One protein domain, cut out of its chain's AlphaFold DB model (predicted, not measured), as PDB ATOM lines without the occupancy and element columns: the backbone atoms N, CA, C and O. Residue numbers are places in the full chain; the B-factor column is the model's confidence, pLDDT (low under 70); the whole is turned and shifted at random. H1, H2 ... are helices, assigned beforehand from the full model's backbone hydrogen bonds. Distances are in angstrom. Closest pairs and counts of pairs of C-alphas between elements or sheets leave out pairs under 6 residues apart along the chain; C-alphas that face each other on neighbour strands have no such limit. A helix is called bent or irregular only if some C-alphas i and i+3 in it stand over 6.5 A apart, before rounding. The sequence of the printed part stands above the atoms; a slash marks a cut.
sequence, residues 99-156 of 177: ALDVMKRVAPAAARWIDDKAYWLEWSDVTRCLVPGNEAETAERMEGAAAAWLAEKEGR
ATOM      1  N   ALA A  99     -34.899  31.810 -27.573       96.06
ATOM      2  CA  ALA A  99     -35.107  32.530 -28.828       96.06
ATOM      3  C   ALA A  99     -35.667  33.949 -28.606       96.06
ATOM      4  O   ALA A  99     -35.217  34.895 -29.250       96.06
ATOM      5  N   LEU A 100     -36.617  34.114 -27.680       96.69
ATOM      6  CA  LEU A 100     -37.147  35.425 -27.292       96.69
ATOM      7  C   LEU A 100     -36.051  36.312 -26.699       96.69
ATOM      8  O   LEU A 100     -35.977  37.487 -27.045       96.69
ATOM      9  N   ASP A 101     -35.169  35.752 -25.877       96.88
ATOM     10  CA  ASP A 101     -34.060  36.492 -25.279       96.88
ATOM     11  C   ASP A 101     -33.069  36.991 -26.340       96.88
ATOM     12  O   ASP A 101     -32.603  38.125 -26.248       96.88
ATOM     13  N   VAL A 102     -32.792  36.202 -27.386       96.56
ATOM     14  CA  VAL A 102     -31.992  36.659 -28.538       96.56
ATOM     15  C   VAL A 102     -32.671  37.832 -29.241       96.56
ATOM     16  O   VAL A 102     -32.038  38.863 -29.453       96.56
ATOM     17  N   MET A 103     -33.968  37.726 -29.540       96.19
ATOM     18  CA  MET A 103     -34.703  38.806 -30.210       96.19
ATOM     19  C   MET A 103     -34.732  40.094 -29.372       96.19
ATOM     20  O   MET A 103     -34.564  41.181 -29.918       96.19
ATOM     21  N   LYS A 104     -34.864  39.985 -28.043       97.25
ATOM     22  CA  LYS A 104     -34.815  41.131 -27.119       97.25
ATOM     23  C   LYS A 104     -33.433  41.770 -27.009       97.25
ATOM     24  O   LYS A 104     -33.349  42.962 -26.745       97.25
ATOM     25  N   ARG A 105     -32.358  40.996 -27.177       96.19
ATOM     26  CA  ARG A 105     -30.992  41.541 -27.220       96.19
ATOM     27  C   ARG A 105     -30.751  42.338 -28.497       96.19
ATOM     28  O   ARG A 105     -30.088  43.363 -28.435       96.19
ATOM     29  N   VAL A 106     -31.296  41.870 -29.621       95.44
ATOM     30  CA  VAL A 106     -31.151  42.533 -30.923       95.44
ATOM     31  C   VAL A 106     -32.023  43.790 -31.020       95.44
ATOM     32  O   VAL A 106     -31.548  44.810 -31.500       95.44
ATOM     33  N   ALA A 107     -33.267  43.743 -30.532       96.12
ATOM     34  CA  ALA A 107     -34.182  44.889 -30.513       96.12
ATOM     35  C   ALA A 107     -34.722  45.147 -29.095       96.12
ATOM     36  O   ALA A 107     -35.851  44.756 -28.764       96.12
ATOM     37  N   PRO A 108     -33.936  45.807 -28.227       96.62
ATOM     38  CA  PRO A 108     -34.331  46.050 -26.843       96.62
ATOM     39  C   PRO A 108     -35.553  46.969 -26.736       96.62
ATOM     40  O   PRO A 108     -36.399  46.758 -25.862       96.62
ATOM     41  N   ALA A 109     -35.718  47.933 -27.650       94.38
ATOM     42  CA  ALA A 109     -36.894  48.805 -27.669       94.38
ATOM     43  C   ALA A 109     -38.195  48.028 -27.957       94.38
ATOM     44  O   ALA A 109     -39.273  48.402 -27.488       94.38
ATOM     45  N   ALA A 110     -38.094  46.892 -28.651       96.00
ATOM     46  CA  ALA A 110     -39.215  46.023 -28.982       96.00
ATOM     47  C   ALA A 110     -39.562  45.006 -27.873       96.00
ATOM     48  O   ALA A 110     -40.552  44.283 -27.994       96.00
ATOM     49  N   ALA A 111     -38.806  44.944 -26.766       97.00
ATOM     50  CA  ALA A 111     -38.923  43.871 -25.772       97.00
ATOM     51  C   ALA A 111     -40.334  43.709 -25.178       97.00
ATOM     52  O   ALA A 111     -40.839  42.591 -25.076       97.00
ATOM     53  N   ARG A 112     -41.006  44.820 -24.842       95.94
ATOM     54  CA  ARG A 112     -42.379  44.792 -24.295       95.94
ATOM     55  C   ARG A 112     -43.398  44.263 -25.300       95.94
ATOM     56  O   ARG A 112     -44.314  43.535 -24.926       95.94
ATOM     57  N   TRP A 113     -43.234  44.633 -26.565       96.38
ATOM     58  CA  TRP A 113     -44.076  44.141 -27.648       96.38
ATOM     59  C   TRP A 113     -43.841  42.645 -27.888       96.38
ATOM     60  O   TRP A 113     -44.806  41.892 -28.008       96.38
ATOM     61  N   ILE A 114     -42.583  42.190 -27.858       96.50
ATOM     62  CA  ILE A 114     -42.225  40.766 -27.945       96.50
ATOM     63  C   ILE A 114     -42.892  39.966 -26.816       96.50
ATOM     64  O   ILE A 114     -43.445  38.897 -27.072       96.50
ATOM     65  N   ASP A 115     -42.901  40.490 -25.586       95.31
ATOM     66  CA  ASP A 115     -43.560  39.846 -24.442       95.31
ATOM     67  C   ASP A 115     -45.086  39.774 -24.586       95.31
ATOM     68  O   ASP A 115     -45.673  38.720 -24.326       95.31
ATOM     69  N   ASP A 116     -45.737  40.844 -25.058       94.25
ATOM     70  CA  ASP A 116     -47.178  40.832 -25.360       94.25
ATOM     71  C   ASP A 116     -47.487  39.763 -26.422       94.25
ATOM     72  O   ASP A 116     -48.363  38.916 -26.231       94.25
ATOM     73  N   LYS A 117     -46.702  39.710 -27.504       94.00
ATOM     74  CA  LYS A 117     -46.873  38.701 -28.559       94.00
ATOM     75  C   LYS A 117     -46.614  37.284 -28.062       94.00
ATOM     76  O   LYS A 117     -47.363  36.377 -28.432       94.00
ATOM     77  N   ALA A 118     -45.632  37.082 -27.184       93.62
ATOM     78  CA  ALA A 118     -45.362  35.783 -26.574       93.62
ATOM     79  C   ALA A 118     -46.497  35.317 -25.656       93.62
ATOM     80  O   ALA A 118     -46.904  34.154 -25.715       93.62
ATOM     81  N   TYR A 119     -47.069  36.228 -24.870       92.06
ATOM     82  CA  TYR A 119     -48.217  35.945 -24.013       92.06
ATOM     83  C   TYR A 119     -49.437  35.461 -24.823       92.06
ATOM     84  O   TYR A 119     -50.105  34.473 -24.472       92.06
ATOM     85  N   TRP A 120     -49.697  36.110 -25.963       89.88
ATOM     86  CA  TRP A 120     -50.799  35.758 -26.863       89.88
ATOM     87  C   TRP A 120     -50.472  34.637 -27.864       89.88
ATOM     88  O   TRP A 120     -51.393  34.105 -28.481       89.88
ATOM     89  N   LEU A 121     -49.209  34.198 -27.958       90.00
ATOM     90  CA  LEU A 121     -48.690  33.287 -28.995       90.00
ATOM     91  C   LEU A 121     -48.928  33.813 -30.423       90.00
ATOM     92  O   LEU A 121     -49.212  33.054 -31.351       90.00
ATOM     93  N   GLU A 122     -48.830  35.128 -30.602       90.50
ATOM     94  CA  GLU A 122     -49.026  35.816 -31.882       90.50
ATOM     95  C   GLU A 122     -47.705  35.928 -32.650       90.50
ATOM     96  O   GLU A 122     -47.173  37.006 -32.918       90.50
ATOM     97  N   TRP A 123     -47.159  34.774 -33.022       92.19
ATOM     98  CA  TRP A 123     -45.848  34.676 -33.665       92.19
ATOM     99  C   TRP A 123     -45.792  35.262 -35.075       92.19
ATOM    100  O   TRP A 123     -44.709  35.598 -35.556       92.19
ATOM    101  N   SER A 124     -46.934  35.389 -35.758       91.56
ATOM    102  CA  SER A 124     -46.990  35.913 -37.127       91.56
ATOM    103  C   SER A 124     -46.446  37.331 -37.231       91.56
ATOM    104  O   SER A 124     -45.781  37.650 -38.209       91.56
ATOM    105  N   ASP A 125     -46.701  38.171 -36.232       90.12
ATOM    106  CA  ASP A 125     -46.298  39.577 -36.275       90.12
ATOM    107  C   ASP A 125     -44.795  39.725 -36.040       90.12
ATOM    108  O   ASP A 125     -44.124  40.454 -36.764       90.12
ATOM    109  N   VAL A 126     -44.251  38.942 -35.104       93.12
ATOM    110  CA  VAL A 126     -42.808  38.876 -34.842       93.12
ATOM    111  C   VAL A 126     -42.077  38.346 -36.082       93.12
ATOM    112  O   VAL A 126     -41.186  38.995 -36.617       93.12
ATOM    113  N   THR A 127     -42.522  37.212 -36.628       94.06
ATOM    114  CA  THR A 127     -41.855  36.547 -37.765       94.06
ATOM    115  C   THR A 127     -41.950  37.288 -39.099       94.06
ATOM    116  O   THR A 127     -41.150  37.002 -39.990       94.06
ATOM    117  N   ARG A 128     -42.883  38.238 -39.254       94.19
ATOM    118  CA  ARG A 128     -42.957  39.136 -40.423       94.19
ATOM    119  C   ARG A 128     -41.850  40.186 -40.449       94.19
ATOM    120  O   ARG A 128     -41.563  40.718 -41.515       94.19
ATOM    121  N   CYS A 129     -41.241  40.472 -39.301       94.44
ATOM    122  CA  CYS A 129     -40.163  41.449 -39.203       94.44
ATOM    123  C   CYS A 129     -38.824  40.894 -39.703       94.44
ATOM    124  O   CYS A 129     -37.896  41.665 -39.911       94.44
ATOM    125  N   LEU A 130     -38.722  39.576 -39.916       95.56
ATOM    126  CA  LEU A 130     -37.479  38.926 -40.313       95.56
ATOM    127  C   LEU A 130     -37.010  39.363 -41.705       95.56
ATOM    128  O   LEU A 130     -37.716  39.156 -42.695       95.56
ATOM    129  N   VAL A 131     -35.774  39.852 -41.767       95.00
ATOM    130  CA  VAL A 131     -34.990  40.013 -42.991       95.00
ATOM    131  C   VAL A 131     -33.796  39.060 -42.912       95.00
ATOM    132  O   VAL A 131     -32.857  39.332 -42.166       95.00
ATOM    133  N   PRO A 132     -33.833  37.922 -43.633       92.88
ATOM    134  CA  PRO A 132     -32.802  36.894 -43.522       92.88
ATOM    135  C   PRO A 132     -31.398  37.451 -43.760       92.88
ATOM    136  O   PRO A 132     -31.173  38.137 -44.758       92.88
ATOM    137  N   GLY A 133     -30.460  37.153 -42.859       91.94
ATOM    138  CA  GLY A 133     -29.075  37.625 -42.954       91.94
ATOM    139  C   GLY A 133     -28.855  39.121 -42.688       91.94
ATOM    140  O   GLY A 133     -27.707  39.559 -42.718       91.94
ATOM    141  N   ASN A 134     -29.904  39.902 -42.400       94.12
ATOM    142  CA  ASN A 134     -29.791  41.316 -42.043       94.12
ATOM    143  C   ASN A 134     -30.399  41.568 -40.655       94.12
ATOM    144  O   ASN A 134     -31.588  41.870 -40.504       94.12
ATOM    145  N   GLU A 135     -29.566  41.421 -39.622       93.44
ATOM    146  CA  GLU A 135     -30.000  41.579 -38.231       93.44
ATOM    147  C   GLU A 135     -30.435  43.018 -37.925       93.44
ATOM    148  O   GLU A 135     -31.427  43.210 -37.225       93.44
ATOM    149  N   ALA A 136     -29.752  44.017 -38.494       93.88
ATOM    150  CA  ALA A 136     -30.050  45.432 -38.271       93.88
ATOM    151  C   ALA A 136     -31.418  45.824 -38.843       93.88
ATOM    152  O   ALA A 136     -32.239  46.410 -38.143       93.88
ATOM    153  N   GLU A 137     -31.707  45.430 -40.085       94.62
ATOM    154  CA  GLU A 137     -33.014  45.698 -40.698       94.62
ATOM    155  C   GLU A 137     -34.134  44.901 -40.011       94.62
ATOM    156  O   GLU A 137     -35.254  45.388 -39.846       94.62
ATOM    157  N   THR A 138     -33.833  43.684 -39.545       96.00
ATOM    158  CA  THR A 138     -34.768  42.909 -38.719       96.00
ATOM    159  C   THR A 138     -35.074  43.632 -37.404       96.00
ATOM    160  O   THR A 138     -36.238  43.683 -36.996       96.00
ATOM    161  N   ALA A 139     -34.062  44.214 -36.754       95.50
ATOM    162  CA  ALA A 139     -34.227  45.000 -35.536       95.50
ATOM    163  C   ALA A 139     -35.098  46.236 -35.788       95.50
ATOM    164  O   ALA A 139     -36.112  46.409 -35.115       95.50
ATOM    165  N   GLU A 140     -34.783  47.023 -36.820       95.94
ATOM    166  CA  GLU A 140     -35.530  48.229 -37.189       95.94
ATOM    167  C   GLU A 140     -37.012  47.925 -37.463       95.94
ATOM    168  O   GLU A 140     -37.905  48.613 -36.964       95.94
ATOM    169  N   ARG A 141     -37.309  46.832 -38.181       97.06
ATOM    170  CA  ARG A 141     -38.697  46.400 -38.421       97.06
ATOM    171  C   ARG A 141     -39.415  45.989 -37.139       97.06
ATOM    172  O   ARG A 141     -40.594  46.310 -36.982       97.06
ATOM    173  N   MET A 142     -38.734  45.287 -36.230       97.00
ATOM    174  CA  MET A 142     -39.306  44.922 -34.928       97.00
ATOM    175  C   MET A 142     -39.592  46.161 -34.076       97.00
ATOM    176  O   MET A 142     -40.648  46.241 -33.448       97.00
ATOM    177  N   GLU A 143     -38.695  47.143 -34.079       96.38
ATOM    178  CA  GLU A 143     -38.875  48.399 -33.351       96.38
ATOM    179  C   GLU A 143     -39.999  49.249 -33.948       96.38
ATOM    180  O   GLU A 143     -40.854  49.739 -33.207       96.38
ATOM    181  N   GLY A 144     -40.096  49.334 -35.278       95.00
ATOM    182  CA  GLY A 144     -41.213  49.987 -35.961       95.00
ATOM    183  C   GLY A 144     -42.563  49.328 -35.653       95.00
ATOM    184  O   GLY A 144     -43.549  50.012 -35.370       95.00
ATOM    185  N   ALA A 145     -42.613  47.992 -35.628       95.38
ATOM    186  CA  ALA A 145     -43.812  47.249 -35.239       95.38
ATOM    187  C   ALA A 145     -44.185  47.477 -33.764       95.38
ATOM    188  O   ALA A 145     -45.365  47.643 -33.439       95.38
ATOM    189  N   ALA A 146     -43.191  47.530 -32.874       96.12
ATOM    190  CA  ALA A 146     -43.394  47.833 -31.462       96.12
ATOM    191  C   ALA A 146     -43.911  49.265 -31.247       96.12
ATOM    192  O   ALA A 146     -44.849  49.463 -30.473       96.12
ATOM    193  N   ALA A 147     -43.368  50.250 -31.966       93.88
ATOM    194  CA  ALA A 147     -43.831  51.636 -31.924       93.88
ATOM    195  C   ALA A 147     -45.285  51.766 -32.411       93.88
ATOM    196  O   ALA A 147     -46.107  52.409 -31.755       93.88
ATOM    197  N   ALA A 148     -45.640  51.089 -33.510       93.31
ATOM    198  CA  ALA A 148     -47.014  51.054 -34.009       93.31
ATOM    199  C   ALA A 148     -47.986  50.416 -32.998       93.31
ATOM    200  O   ALA A 148     -49.088  50.921 -32.781       93.31
ATOM    201  N   TRP A 149     -47.567  49.333 -32.335       93.44
ATOM    202  CA  TRP A 149     -48.347  48.687 -31.277       93.44
ATOM    203  C   TRP A 149     -48.551  49.596 -30.057       93.44
ATOM    204  O   TRP A 149     -49.658  49.648 -29.516       93.44
ATOM    205  N   LEU A 150     -47.522  50.343 -29.640       91.50
ATOM    206  CA  LEU A 150     -47.639  51.325 -28.557       91.50
ATOM    207  C   LEU A 150     -48.646  52.425 -28.912       91.50
ATOM    208  O   LEU A 150     -49.557  52.690 -28.125       91.50
ATOM    209  N   ALA A 151     -48.554  52.988 -30.120       89.88
ATOM    210  CA  ALA A 151     -49.489  54.007 -30.596       89.88
ATOM    211  C   ALA A 151     -50.945  53.498 -30.620       89.88
ATOM    212  O   ALA A 151     -51.873  54.208 -30.221       89.88
ATOM    213  N   GLU A 152     -51.169  52.241 -31.019       87.62
ATOM    214  CA  GLU A 152     -52.503  51.632 -30.987       87.62
ATOM    215  C   GLU A 152     -53.039  51.488 -29.550       87.62
ATOM    216  O   GLU A 152     -54.217  51.756 -29.284       87.62
ATOM    217  N   LYS A 153     -52.188  51.075 -28.601       84.81
ATOM    218  CA  LYS A 153     -52.569  50.910 -27.188       84.81
ATOM    219  C   LYS A 153     -52.937  52.241 -26.538       84.81
ATOM    220  O   LYS A 153     -53.922  52.285 -25.801       84.81
ATOM    221  N   GLU A 154     -52.216  53.314 -26.846       77.88
ATOM    222  CA  GLU A 154     -52.523  54.667 -26.365       77.88
ATOM    223  C   GLU A 154     -53.833  55.218 -26.953       77.88
ATOM    224  O   GLU A 154     -54.604  55.890 -26.258       77.88
ATOM    225  N   GLY A 155     -54.144  54.870 -28.208       66.12
ATOM    226  CA  GLY A 155     -55.407  55.214 -28.867       66.12
ATOM    227  C   GLY A 155     -56.634  54.490 -28.295       66.12
ATOM    228  O   GLY A 155     -57.748  55.019 -28.338       66.12
ATOM    229  N   ARG A 156     -56.459  53.309 -27.683       59.28
ATOM    230  CA  ARG A 156     -57.524  52.568 -26.984       59.28
ATOM    231  C   ARG A 156     -57.784  53.134 -25.579       59.28
ATOM    232  O   ARG A 156     -57.773  52.401 -24.592       59.28
TER     233      ARG A 156
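What this domain is: This is residues 99 to 156 of the 177 residues of an uncharacterized protein of Sphingomonas hengshuiensis (UniProt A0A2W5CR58). One long helix, H4, makes the longest axis, and a helical hairpin, H1 and H2, packs crosswise on it, with H1 near the first residues of H4 and H2 further along. The short H3 packs on H2, the link of residues 128 to 134 leads from it to the first residue of H4, and residues 151 to 156 at the far end of H4 stick out. The printed part has 58 residues with four named helices in the order H1, H2, H3, H4 and no named strand; its class is all helix. It is compact, with a radius of gyration of the C-alphas of 10.8 A, and elongated, spanning 36 by 19 by 18 A.

How they stand to each other: Start at H1, residues 99 to 106, and go through a tight link into H2, residues 108 to 120. The two form a hairpin: they touch at a shallow tilt of 23 degrees, opposite ways, H2 with residues 110 to 114 alone, and their closest C-alphas, those of Lys 104 and Ala 111, are 5.1 A apart. H2 is the hub, touching three other helices. A tight link leads on to H3, residues 123 to 127, which touches residues 114 to 117 of H2 alone; the closest C-alphas are those of Lys 117 and Trp 123, 6.6 A apart. H1 and H3 are apart. Next look at H4, residues 135 to 155. Residues 142 to 149 of H4 touch residues 109 to 114 of H2 at a steep tilt of 66 degrees, the same way, closest at the C-alphas of Ala 110 and Glu 143, 5.0 A. H4 only just touches H1, with 3 pairs of C-alphas within 8 A, using its residues 135 to 139 alone; the two are about perpendicular at 85 degrees, and C-alphas 106 and 139 are the closest, at 6.1 A. H3 and H4 are close but not clearly touching, with the C-alphas of Val 126 and Met 142 closest at 7.0 A. In H1, H3 and H4 every O i to N i+4 pair is within hydrogen-bond range; in H2 it is 7 of 9.

Where its parts are: Find C-alpha 99 at (-35.107, 32.530, -28.828); from there H1 runs 11.0 A to C-alpha 106. H2 begins at C-alpha 108, at (-34.331, 46.050, -26.843), and covers 19.4 A; it is irregular, with C-alphas 109 and 112 7.6 A apart. H3 covers 6.0 A. H4 runs 30.3 A and ends at C-alpha 155, at (-55.407, 55.214, -28.867).

The domain as a whole: The two C-alphas farthest apart are those of Gly 133 and Arg 156, 35.9 A. The printed part has no cut and no long link. Residues 151 to 156, of which 151 to 155 belong to H4, stand free. The mean pLDDT of the printed part is 92.8, and residues 155 to 156 are under 70.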